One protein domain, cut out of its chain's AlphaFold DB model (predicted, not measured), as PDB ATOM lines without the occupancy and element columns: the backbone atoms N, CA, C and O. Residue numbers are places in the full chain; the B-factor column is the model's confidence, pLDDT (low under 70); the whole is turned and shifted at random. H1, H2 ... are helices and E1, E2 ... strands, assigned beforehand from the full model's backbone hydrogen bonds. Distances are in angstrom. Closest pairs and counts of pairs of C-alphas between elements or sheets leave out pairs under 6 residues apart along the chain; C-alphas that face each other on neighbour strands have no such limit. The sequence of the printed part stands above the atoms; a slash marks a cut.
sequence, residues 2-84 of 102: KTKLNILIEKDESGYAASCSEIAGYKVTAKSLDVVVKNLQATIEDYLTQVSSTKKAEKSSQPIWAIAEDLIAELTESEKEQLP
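AT A GLANCE: This is residues 2 to 84 of the 102 residues of an uncharacterized protein of Stanieria sp. NIES-3757 (UniProt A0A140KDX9). A small three-stranded sheet, E1 E2 E3, has one long helix, H1, packed along one of its faces with residues 33 to 44; the helix runs on past the sheet, and residues 49 to 71, of which 49 to 54 belong to H1 and 64 to 71 belong to H2, stick out as an arm, with the short helices H2 and H3 at the far end of the rod. The other face of the sheet is bare. The printed part has 83 residues, with three named strands and three named helices in the order E1 E2 E3 H1 H2 H3, and the class is mixed, helices and strands. The sheet order is E1 - E2 - E3, all antiparallel. The whole is extended, a rod spanning 68 by 26 by 17 A, with a radius of gyration of the C-alphas of 22.2 A.

IN THESE COORDINATES: Start at residue 7, where E1, residues 7 to 11, begins with C-alpha 7 at (35.089, 20.313, 31.062) and runs 13.4 A. E2 follows at residues 16 to 20, 13.8 A long, then E3 at residues 27 to 30, 10.3 A long. Find C-alpha 33 at (35.189, 20.912, 44.633); from there H1, residues 33 to 54, runs 31.2 A to C-alpha 54. H2, residues 64 to 73, is 14.7 A long, and H3, residues 77 to 80, is 5.0 A long and ends with C-alpha 80 at (71.209, 47.337, 4.819).

HOW THE PARTS SIT: Look first at the sheet, a meander, each strand the antiparallel neighbour of the one before. E1 and E2 form a hairpin at 163 degrees, with N 10 and O 17 within hydrogen-bond range at 2.8 A. E2 and E3 form another hairpin at 158 degrees, with N 18 and O 28 at 2.8 A. E1 and E3 are the edge strands. H1 is on one face of this sheet, two layers, at a height over the sheet of 8.0 A. It runs along the strands, at 18 degrees to E3 on the local plane. It lies over E3 and only just over E2, on which 3 of its C-alphas fall. H1 touches E3, the closest C-alphas being those of Ala 30 and Val 36, 5.4 A apart. It touches E2 too, the closest C-alphas being those of Tyr 16 and Leu 33, 6.1 A apart. E1 and H1 are near each other, with 6 pairs of C-alphas within 10 A. H2 and H3 are not on the sheet. H1 and H2 are apart, and H2 and H3 are only just apart, at 8.1 A. In H1 and H2 every O i to N i+4 pair is within hydrogen-bond range; H3 is too short for such a pair.

THE WHOLE: The two C-alphas farthest apart are those of Glu 13 and Glu 77, 68.2 A. The printed part has no cut, and no link is long. Look for low confidence at residues 52 to 61, where pLDDT is under 70; the mean of the printed part is 83.5.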
ATOM      1  N   LYS A   2      31.267  33.192  20.509       76.44
ATOM      2  CA  LYS A   2      30.875  32.153  21.475       76.44
ATOM      3  C   LYS A   2      31.913  31.032  21.409       76.44
ATOM      4  O   LYS A   2      32.094  30.466  20.336       76.44
ATOM      5  N   THR A   3      32.573  30.731  22.523       79.69
ATOM      6  CA  THR A   3      33.531  29.620  22.629       79.69
ATOM      7  C   THR A   3      32.898  28.519  23.466       79.69
ATOM      8  O   THR A   3      32.396  28.784  24.555       79.69
ATOM      9  N   LYS A   4      32.885  27.292  22.942       85.75
ATOM     10  CA  LYS A   4      32.440  26.105  23.674       85.75
ATOM     11  C   LYS A   4      33.669  25.435  24.289       85.75
ATOM     12  O   LYS A   4      34.641  25.226  23.575       85.75
ATOM     13  N   LEU A   5      33.606  25.121  25.580       86.69
ATOM     14  CA  LEU A   5      34.649  24.409  26.323       86.69
ATOM     15  C   LEU A   5      34.045  23.134  26.914       86.69
ATOM     16  O   LEU A   5      32.936  23.181  27.451       86.69
ATOM     17  N   ASN A   6      34.752  22.010  26.809       90.81
ATOM     18  CA  ASN A   6      34.314  20.726  27.348       90.81
ATOM     19  C   ASN A   6      35.135  20.392  28.593       90.81
ATOM     20  O   ASN A   6      36.307  20.014  28.511       90.81
ATOM     21  N   ILE A   7      34.488  20.531  29.749       90.94
ATOM     22  CA  ILE A   7      35.089  20.313  31.062       90.94
ATOM     23  C   ILE A   7      34.612  18.965  31.604       90.94
ATOM     24  O   ILE A   7      33.410  18.710  31.674       90.94
ATOM     25  N   LEU A   8      35.557  18.132  32.029       91.44
ATOM     26  CA  LEU A   8      35.305  16.887  32.746       91.44
ATOM     27  C   LEU A   8      35.779  17.047  34.191       91.44
ATOM     28  O   LEU A   8      36.926  17.437  34.410       91.44
ATOM     29  N   ILE A   9      34.904  16.753  35.158       92.12
ATOM     30  CA  ILE A   9      35.238  16.720  36.586       92.12
ATOM     31  C   ILE A   9      35.006  15.303  37.104       92.12
ATOM     32  O   ILE A   9      33.895  14.781  37.034       92.12
ATOM     33  N   GLU A  10      36.055  14.704  37.646       92.38
ATOM     34  CA  GLU A  10      36.064  13.382  38.254       92.38
ATOM     35  C   GLU A  10      36.206  13.528  39.774       92.38
ATOM     36  O   GLU A  10      36.888  14.430  40.262       92.38
ATOM     37  N   LYS A  11      35.564  12.640  40.534       91.75
ATOM     38  CA  LYS A  11      35.736  12.542  41.986       91.75
ATOM     39  C   LYS A  11      36.235  11.145  42.331       91.75
ATOM     40  O   LYS A  11      35.559  10.168  42.020       91.75
ATOM     41  N   ASP A  12      37.350  11.070  43.042       89.75
ATOM     42  CA  ASP A  12      37.941   9.831  43.543       89.75
ATOM     43  C   ASP A  12      38.091   9.856  45.081       89.75
ATOM     44  O   ASP A  12      37.493  10.693  45.773       89.75
ATOM     45  N   GLU A  13      38.828   8.889  45.635       88.00
ATOM     46  CA  GLU A  13      39.129   8.798  47.073       88.00
ATOM     47  C   GLU A  13      40.101   9.900  47.536       88.00
ATOM     48  O   GLU A  13      40.064  10.314  48.694       88.00
ATOM     49  N   SER A  14      40.923  10.432  46.624       80.75
ATOM     50  CA  SER A  14      41.941  11.458  46.891       80.75
ATOM     51  C   SER A  14      41.411  12.891  46.751       80.75
ATOM     52  O   SER A  14      42.076  13.838  47.187       80.75
ATOM     53  N   GLY A  15      40.221  13.072  46.165       90.81
ATOM     54  CA  GLY A  15      39.568  14.370  46.009       90.81
ATOM     55  C   GLY A  15      38.801  14.519  44.694       90.81
ATOM     56  O   GLY A  15      38.024  13.651  44.302       90.81
ATOM     57  N   TYR A  16      38.981  15.675  44.064       92.88
ATOM     58  CA  TYR A  16      38.396  16.055  42.786       92.88
ATOM     59  C   TYR A  16      39.508  16.308  41.776       92.88
ATOM     60  O   TYR A  16      40.540  16.898  42.110       92.88
ATOM     61  N   ALA A  17      39.260  15.929  40.529       91.38
ATOM     62  CA  ALA A  17      40.105  16.239  39.396       91.38
ATOM     63  C   ALA A  17      39.283  16.901  38.290       91.38
ATOM     64  O   ALA A  17      38.192  16.439  37.984       91.38
ATOM     65  N   ALA A  18      39.792  17.965  37.677       91.31
ATOM     66  CA  ALA A  18      39.168  18.608  36.531       91.31
ATOM     67  C   ALA A  18      40.136  18.696  35.353       91.31
ATOM     68  O   ALA A  18      41.323  18.974  35.526       91.31
ATOM     69  N   SER A  19      39.611  18.491  34.152       89.31
ATOM     70  CA  SER A  19      40.344  18.604  32.890       89.31
ATOM     71  C   SER A  19      39.483  19.281  31.831       89.31
ATOM     72  O   SER A  19      38.262  19.112  31.825       89.31
ATOM     73  N   CYS A  20      40.115  20.020  30.923       87.50
ATOM     74  CA  CYS A  20      39.458  20.677  29.794       87.50
ATOM     75  C   CYS A  20      40.039  20.120  28.492       87.50
ATOM     76  O   CYS A  20      41.253  20.151  28.307       87.50
ATOM     77  N   SER A  21      39.194  19.619  27.589       84.75
ATOM     78  CA  SER A  21      39.656  18.928  26.367       84.75
ATOM     79  C   SER A  21      40.419  19.849  25.409       84.75
ATOM     80  O   SER A  21      41.271  19.408  24.645       84.75
ATOM     81  N   GLU A  22      40.115  21.142  25.459       84.56
ATOM     82  CA  GLU A  22      40.714  22.185  24.632       84.56
ATOM     83  C   GLU A  22      42.098  22.627  25.132       84.56
ATOM     84  O   GLU A  22      42.847  23.243  24.379       84.56
ATOM     85  N   ILE A  23      42.452  22.302  26.380       81.56
ATOM     86  CA  ILE A  23      43.745  22.634  26.985       81.56
ATOM     87  C   ILE A  23      44.523  21.324  27.155       81.56
ATOM     88  O   ILE A  23      44.451  20.651  28.185       81.56
ATOM     89  N   ALA A  24      45.235  20.929  26.096       74.88
ATOM     90  CA  ALA A  24      45.929  19.646  26.033       74.88
ATOM     91  C   ALA A  24      46.934  19.476  27.189       74.88
ATOM     92  O   ALA A  24      47.815  20.307  27.394       74.88
ATOM     93  N   GLY A  25      46.805  18.373  27.932       74.75
ATOM     94  CA  GLY A  25      47.712  18.016  29.029       74.75
ATOM     95  C   GLY A  25      47.425  18.700  30.370       74.75
ATOM     96  O   GLY A  25      48.142  18.444  31.335       74.75
ATOM     97  N   TYR A  26      46.382  19.530  30.466       76.38
ATOM     98  CA  TYR A  26      46.064  20.233  31.705       76.38
ATOM     99  C   TYR A  26      45.046  19.473  32.569       76.38
ATOM    100  O   TYR A  26      43.895  19.258  32.176       76.38
ATOM    101  N   LYS A  27      45.476  19.092  33.779       85.69
ATOM    102  CA  LYS A  27      44.654  18.447  34.812       85.69
ATOM    103  C   LYS A  27      44.877  19.137  36.157       85.69
ATOM    104  O   LYS A  27      46.011  19.271  36.607       85.69
ATOM    105  N   VAL A  28      43.791  19.539  36.810       88.31
ATOM    106  CA  VAL A  28      43.792  20.154  38.147       88.31
ATOM    107  C   VAL A  28      43.268  19.156  39.147       88.31
ATOM    108  O   VAL A  28      42.216  18.576  38.914       88.31
ATOM    109  N   THR A  29      43.941  18.995  40.280       90.81
ATOM    110  CA  THR A  29      43.477  18.121  41.363       90.81
ATOM    111  C   THR A  29      43.431  18.877  42.685       90.81
ATOM    112  O   THR A  29      44.395  19.565  43.023       90.81
ATOM    113  N   ALA A  30      42.355  18.738  43.458       91.50
ATOM    114  CA  ALA A  30      42.282  19.265  44.820       91.50
ATOM    115  C   ALA A  30      41.291  18.483  45.691       91.50
ATOM    116  O   ALA A  30      40.411  17.784  45.203       91.50
ATOM    117  N   LYS A  31      41.409  18.639  47.012       90.44
ATOM    118  CA  LYS A  31      40.591  17.905  47.995       90.44
ATOM    119  C   LYS A  31      39.131  18.375  48.077       90.44
ATOM    120  O   LYS A  31      38.301  17.669  48.634       90.44
ATOM    121  N   SER A  32      38.822  19.560  47.553       92.62
ATOM    122  CA  SER A  32      37.490  20.174  47.597       92.62
ATOM    123  C   SER A  32      37.070  20.631  46.205       92.62
ATOM    124  O   SER A  32      37.899  21.139  45.446       92.62
ATOM    125  N   LEU A  33      35.778  20.487  45.900       89.75
ATOM    126  CA  LEU A  33      35.189  20.912  44.633       89.75
ATOM    127  C   LEU A  33      35.393  22.413  44.391       89.75
ATOM    128  O   LEU A  33      35.761  22.805  43.290       89.75
ATOM    129  N   ASP A  34      35.222  23.230  45.431       91.62
ATOM    130  CA  ASP A  34      35.418  24.684  45.368       91.62
ATOM    131  C   ASP A  34      36.831  25.044  44.884       91.62
ATOM    132  O   ASP A  34      37.013  25.821  43.947       91.62
ATOM    133  N   VAL A  35      37.837  24.380  45.456       91.19
ATOM    134  CA  VAL A  35      39.245  24.632  45.135       91.19
ATOM    135  C   VAL A  35      39.568  24.204  43.703       91.19
ATOM    136  O   VAL A  35      40.259  24.931  42.990       91.19
ATOM    137  N   VAL A  36      39.056  23.051  43.255       93.19
ATOM    138  CA  VAL A  36      39.265  22.590  41.872       93.19
ATOM    139  C   VAL A  36      38.631  23.545  40.873       93.19
ATOM    140  O   VAL A  36      39.282  23.919  39.900       93.19
ATOM    141  N   VAL A  37      37.388  23.964  41.116       92.38
ATOM    142  CA  VAL A  37      36.664  24.867  40.214       92.38
ATOM    143  C   VAL A  37      37.351  26.227  40.144       92.38
ATOM    144  O   VAL A  37      37.536  26.749  39.048       92.38
ATOM    145  N   LYS A  38      37.807  26.773  41.276       93.50
ATOM    146  CA  LYS A  38      38.528  28.051  41.312       93.50
ATOM    147  C   LYS A  38      39.828  28.011  40.501       93.50
ATOM    148  O   LYS A  38      40.099  28.918  39.718       93.50
ATOM    149  N   ASN A  39      40.613  26.948  40.659       91.19
ATOM    150  CA  ASN A  39      41.867  26.765  39.925       91.19
ATOM    151  C   ASN A  39      41.630  26.547  38.422       91.19
ATOM    152  O   ASN A  39      42.350  27.094  37.584       91.19
ATOM    153  N   LEU A  40      40.596  25.771  38.080       91.44
ATOM    154  CA  LEU A  40      40.174  25.568  36.698       91.44
ATOM    155  C   LEU A  40      39.749  26.892  36.055       91.44
ATOM    156  O   LEU A  40      40.173  27.185  34.939       91.44
ATOM    157  N   GLN A  41      38.949  27.696  36.761       91.38
ATOM    158  CA  GLN A  41      38.469  28.985  36.271       91.38
ATOM    159  C   GLN A  41      39.634  29.916  35.929       91.38
ATOM    160  O   GLN A  41      39.719  30.371  34.791       91.38
ATOM    161  N   ALA A  42      40.564  30.119  36.867       90.44
ATOM    162  CA  ALA A  42      41.728  30.979  36.654       90.44
ATOM    163  C   ALA A  42      42.537  30.562  35.413       90.44
ATOM    164  O   ALA A  42      43.012  31.404  34.655       90.44
ATOM    165  N   THR A  43      42.643  29.257  35.170       88.44
ATOM    166  CA  THR A  43      43.392  28.733  34.023       88.44
ATOM    167  C   THR A  43      42.647  28.899  32.707       88.44
ATOM    168  O   THR A  43      43.253  29.222  31.689       88.44
ATOM    169  N   ILE A  44      41.328  28.697  32.701       89.19
ATOM    170  CA  ILE A  44      40.509  28.943  31.510       89.19
ATOM    171  C   ILE A  44      40.551  30.430  31.139       89.19
ATOM    172  O   ILE A  44      40.660  30.754  29.959       89.19
ATOM    173  N   GLU A  45      40.484  31.328  32.123       89.50
ATOM    174  CA  GLU A  45      40.591  32.774  31.899       89.50
ATOM    175  C   GLU A  45      41.943  33.151  31.282       89.50
ATOM    176  O   GLU A  45      41.985  33.884  30.289       89.50
ATOM    177  N   ASP A  46      43.035  32.593  31.806       87.50
ATOM    178  CA  ASP A  46      44.373  32.781  31.247       87.50
ATOM    179  C   ASP A  46      44.469  32.249  29.807       87.50
ATOM    180  O   ASP A  46      44.856  32.981  28.894       87.50
ATOM    181  N   TYR A  47      43.991  31.026  29.554       85.94
ATOM    182  CA  TYR A  47      43.953  30.439  28.213       85.94
ATOM    183  C   TYR A  47      43.154  31.297  27.221       85.94
ATOM    184  O   TYR A  47      43.627  31.590  26.124       85.94
ATOM    185  N   LEU A  48      41.954  31.750  27.590       85.56
ATOM    186  CA  LEU A  48      41.129  32.598  26.723       85.56
ATOM    187  C   LEU A  48      41.783  33.959  26.455       85.56
ATOM    188  O   LEU A  48      41.645  34.497  25.350       85.56
ATOM    189  N   THR A  49      42.517  34.498  27.427       85.00
ATOM    190  CA  THR A  49      43.290  35.737  27.277       85.00
ATOM    191  C   THR A  49      44.458  35.535  26.310       85.00
ATOM    192  O   THR A  49      44.644  36.336  25.388       85.00
ATOM    193  N   GLN A  50      45.189  34.424  26.442       78.00
ATOM    194  CA  GLN A  50      46.264  34.047  25.523       78.00
ATOM    195  C   GLN A  50      45.740  33.815  24.101       78.00
ATOM    196  O   GLN A  50      46.302  34.356  23.151       78.00
ATOM    197  N   VAL A  51      44.630  33.092  23.923       75.19
ATOM    198  CA  VAL A  51      44.006  32.862  22.605       75.19
ATOM    199  C   VAL A  51      43.503  34.168  21.982       75.19
ATOM    200  O   VAL A  51      43.604  34.360  20.772       75.19
ATOM    201  N   SER A  52      42.984  35.099  22.786       68.50
ATOM    202  CA  SER A  52      42.525  36.401  22.280       68.50
ATOM    203  C   SER A  52      43.691  37.299  21.859       68.50
ATOM    204  O   SER A  52      43.578  38.027  20.876       68.50
ATOM    205  N   SER A  53      44.823  37.208  22.558       58.94
ATOM    206  CA  SER A  53      46.037  37.977  22.255       58.94
ATOM    207  C   SER A  53      46.826  37.385  21.080       58.94
ATOM    208  O   SER A  53      47.329  38.119  20.232       58.94
ATOM    209  N   THR A  54      46.876  36.055  20.967       49.31
ATOM    210  CA  THR A  54      47.551  35.342  19.865       49.31
ATOM    211  C   THR A  54      46.762  35.361  18.557       49.31
ATOM    212  O   THR A  54      47.363  35.221  17.498       49.31
ATOM    213  N   LYS A  55      45.451  35.649  18.576       49.88
ATOM    214  CA  LYS A  55      44.678  35.931  17.351       49.88
ATOM    215  C   LYS A  55      45.106  37.198  16.609       49.88
ATOM    216  O   LYS A  55      44.699  37.371  15.468       49.88
ATOM    217  N   LYS A  56      45.926  38.073  17.204       46.31
ATOM    218  CA  LYS A  56      46.543  39.186  16.460       46.31
ATOM    219  C   LYS A  56      47.739  38.735  15.609       46.31
ATOM    220  O   LYS A  56      48.143  39.458  14.709       46.31
ATOM    221  N   ALA A  57      48.250  37.528  15.851       46.34
ATOM    222  CA  ALA A  57      49.129  36.805  14.945       46.34
ATOM    223  C   ALA A  57      48.297  35.755  14.194       46.34
ATOM    224  O   ALA A  57      48.526  34.549  14.308       46.34
ATOM    225  N   GLU A  58      47.288  36.198  13.434       51.38
ATOM    226  CA  GLU A  58      46.867  35.395  12.290       51.38
ATOM    227  C   GLU A  58      48.137  35.136  11.486       51.38
ATOM    228  O   GLU A  58      48.755  36.074  10.986       51.38
ATOM    229  N   LYS A  59      48.575  33.871  11.465       55.44
ATOM    230  CA  LYS A  59      49.624  33.398  10.568       55.44
ATOM    231  C   LYS A  59      49.244  33.904   9.196       55.44
ATOM    232  O   LYS A  59      48.275  33.436   8.598       55.44
ATOM    233  N   SER A  60      49.966  34.921   8.773       57.94
ATOM    234  CA  SER A  60      49.776  35.553   7.504       57.94
ATOM    235  C   SER A  60      49.924  34.429   6.470       57.94
ATOM    236  O   SER A  60      50.916  33.707   6.444       57.94
ATOM    237  N   SER A  61      48.892  34.185   5.658       68.62
ATOM    238  CA  SER A  61      48.935  33.178   4.581       68.62
ATOM    239  C   SER A  61      49.898  33.590   3.451       68.62
ATOM    240  O   SER A  61      49.795  33.105   2.323       68.62
ATOM    241  N   GLN A  62      50.792  34.536   3.725       76.25
ATOM    242  CA  GLN A  62      51.798  35.015   2.796       76.25
ATOM    243  C   GLN A  62      52.862  33.924   2.659       76.25
ATOM    244  O   GLN A  62      53.200  33.241   3.633       76.25
ATOM    245  N   PRO A  63      53.401  33.744   1.449       86.75
ATOM    246  CA  PRO A  63      54.562  32.895   1.259       86.75
ATOM    247  C   PRO A  63      55.732  33.404   2.111       86.75
ATOM    248  O   PRO A  63      55.841  34.599   2.378       86.75
ATOM    249  N   ILE A  64      56.645  32.496   2.474       85.69
ATOM    250  CA  ILE A  64      57.858  32.813   3.254       85.69
ATOM    251  C   ILE A  64      58.631  33.993   2.640       85.69
ATOM    252  O   ILE A  64      59.186  34.809   3.366       85.69
ATOM    253  N   TRP A  65      58.617  34.120   1.309       84.75
ATOM    254  CA  TRP A  65      59.269  35.222   0.605       84.75
ATOM    255  C   TRP A  65      58.647  36.597   0.888       84.75
ATOM    256  O   TRP A  65      59.383  37.551   1.097       84.75
ATOM    257  N   ALA A  66      57.319  36.696   0.985       85.19
ATOM    258  CA  ALA A  66      56.656  37.965   1.293       85.19
ATOM    259  C   ALA A  66      56.988  38.445   2.717       85.19
ATOM    260  O   ALA A  66      57.178  39.632   2.942       85.19
ATOM    261  N   ILE A  67      57.153  37.509   3.660       88.25
ATOM    262  CA  ILE A  67      57.633  37.826   5.012       88.25
ATOM    263  C   ILE A  67      59.053  38.409   4.947       88.25
ATOM    264  O   ILE A  67      59.356  39.373   5.641       88.25
ATOM    265  N   ALA A  68      59.931  37.838   4.118       86.44
ATOM    266  CA  ALA A  68      61.291  38.346   3.953       86.44
ATOM    267  C   ALA A  68      61.321  39.742   3.305       86.44
ATOM    268  O   ALA A  68      62.098  40.588   3.738       86.44
ATOM    269  N   GLU A  69      60.467  40.002   2.311       87.75
ATOM    270  CA  GLU A  69      60.335  41.321   1.675       87.75
ATOM    271  C   GLU A  69      59.879  42.393   2.669       87.75
ATOM    272  O   GLU A  69      60.492  43.460   2.729       87.75
ATOM    273  N   ASP A  70      58.868  42.088   3.486       88.19
ATOM    274  CA  ASP A  70      58.368  42.995   4.522       88.19
ATOM    275  C   ASP A  70      59.483  43.349   5.526       88.19
ATOM    276  O   ASP A  70      59.704  44.522   5.827       88.19
ATOM    277  N   LEU A  71      60.259  42.353   5.972       87.44
ATOM    278  CA  LEU A  71      61.383  42.559   6.895       87.44
ATOM    279  C   LEU A  71      62.494  43.429   6.292       87.44
ATOM    280  O   LEU A  71      63.067  44.263   6.987       87.44
ATOM    281  N   ILE A  72      62.814  43.246   5.007       87.50
ATOM    282  CA  ILE A  72      63.845  44.041   4.319       87.50
ATOM    283  C   ILE A  72      63.367  45.482   4.094       87.50
ATOM    284  O   ILE A  72      64.174  46.413   4.155       87.50
ATOM    285  N   ALA A  73      62.070  45.683   3.846       87.56
ATOM    286  CA  ALA A  73      61.482  47.005   3.640       87.56
ATOM    287  C   ALA A  73      61.524  47.883   4.901       87.56
ATOM    288  O   ALA A  73      61.584  49.109   4.784       87.56
ATOM    289  N   GLU A  74      61.528  47.277   6.091       89.75
ATOM    290  CA  GLU A  74      61.623  47.985   7.374       89.75
ATOM    291  C   GLU A  74      63.052  48.437   7.737       89.75
ATOM    292  O   GLU A  74      63.216  49.256   8.641       89.75
ATOM    293  N   LEU A  75      64.087  47.955   7.035       90.50
ATOM    294  CA  LEU A  75      65.485  48.292   7.330       90.50
ATOM    295  C   LEU A  75      65.868  49.697   6.844       90.50
ATOM    296  O   LEU A  75      65.555  50.104   5.720       90.50
ATOM    297  N   THR A  76      66.648  50.412   7.657       90.31
ATOM    298  CA  THR A  76      67.305  51.661   7.245       90.31
ATOM    299  C   THR A  76      68.504  51.394   6.328       90.31
ATOM    300  O   THR A  76      69.069  50.301   6.321       90.31
ATOM    301  N   GLU A  77      68.947  52.398   5.563       86.38
ATOM    302  CA  GLU A  77      70.103  52.249   4.657       86.38
ATOM    303  C   GLU A  77      71.381  51.812   5.399       86.38
ATOM    304  O   GLU A  77      72.096  50.929   4.936       86.38
ATOM    305  N   SER A  78      71.610  52.329   6.612       86.88
ATOM    306  CA  SER A  78      72.753  51.939   7.453       86.88
ATOM    307  C   SER A  78      72.694  50.496   7.963       86.88
ATOM    308  O   SER A  78      73.731  49.901   8.252       86.88
ATOM    309  N   GLU A  79      71.501  49.920   8.112       89.81
ATOM    310  CA  GLU A  79      71.326  48.511   8.483       89.81
ATOM    311  C   GLU A  79      71.469  47.598   7.265       89.81
ATOM    312  O   GLU A  79      72.048  46.517   7.372       89.81
ATOM    313  N   LYS A  80      71.020  48.056   6.087       84.69
ATOM    314  CA  LYS A  80      71.209  47.337   4.819       84.69
ATOM    315  C   LYS A  80      72.685  47.165   4.472       84.69
ATOM    316  O   LYS A  80      73.077  46.103   4.002       84.69
ATOM    317  N   GLU A  81      73.513  48.166   4.758       86.94
ATOM    318  CA  GLU A  81      74.968  48.114   4.551       86.94
ATOM    319  C   GLU A  81      75.683  47.087   5.445       86.94
ATOM    320  O   GLU A  81      76.799  46.672   5.139       86.94
ATOM    321  N   GLN A  82      75.051  46.660   6.541       89.31
ATOM    322  CA  GLN A  82      75.591  45.657   7.465       89.31
ATOM    323  C   GLN A  82      75.116  44.236   7.144       89.31
ATOM    324  O   GLN A  82      75.499  43.290   7.839       89.31
ATOM    325  N   LEU A  83      74.282  44.063   6.113       86.31
ATOM    326  CA  LEU A  83      73.826  42.743   5.702       86.31
ATOM    327  C   LEU A  83      74.995  41.914   5.146       86.31
ATOM    328  O   LEU A  83      75.883  42.446   4.473       86.31
ATOM    329  N   PRO A  84      75.010  40.598   5.413       86.44
ATOM    330  CA  PRO A  84      76.010  39.716   4.834       86.44
ATOM    331  C   PRO A  84      75.862  39.664   3.310       86.44
ATOM    332  O   PRO A  84      74.773  39.843   2.764       86.44
TER     333      PRO A  84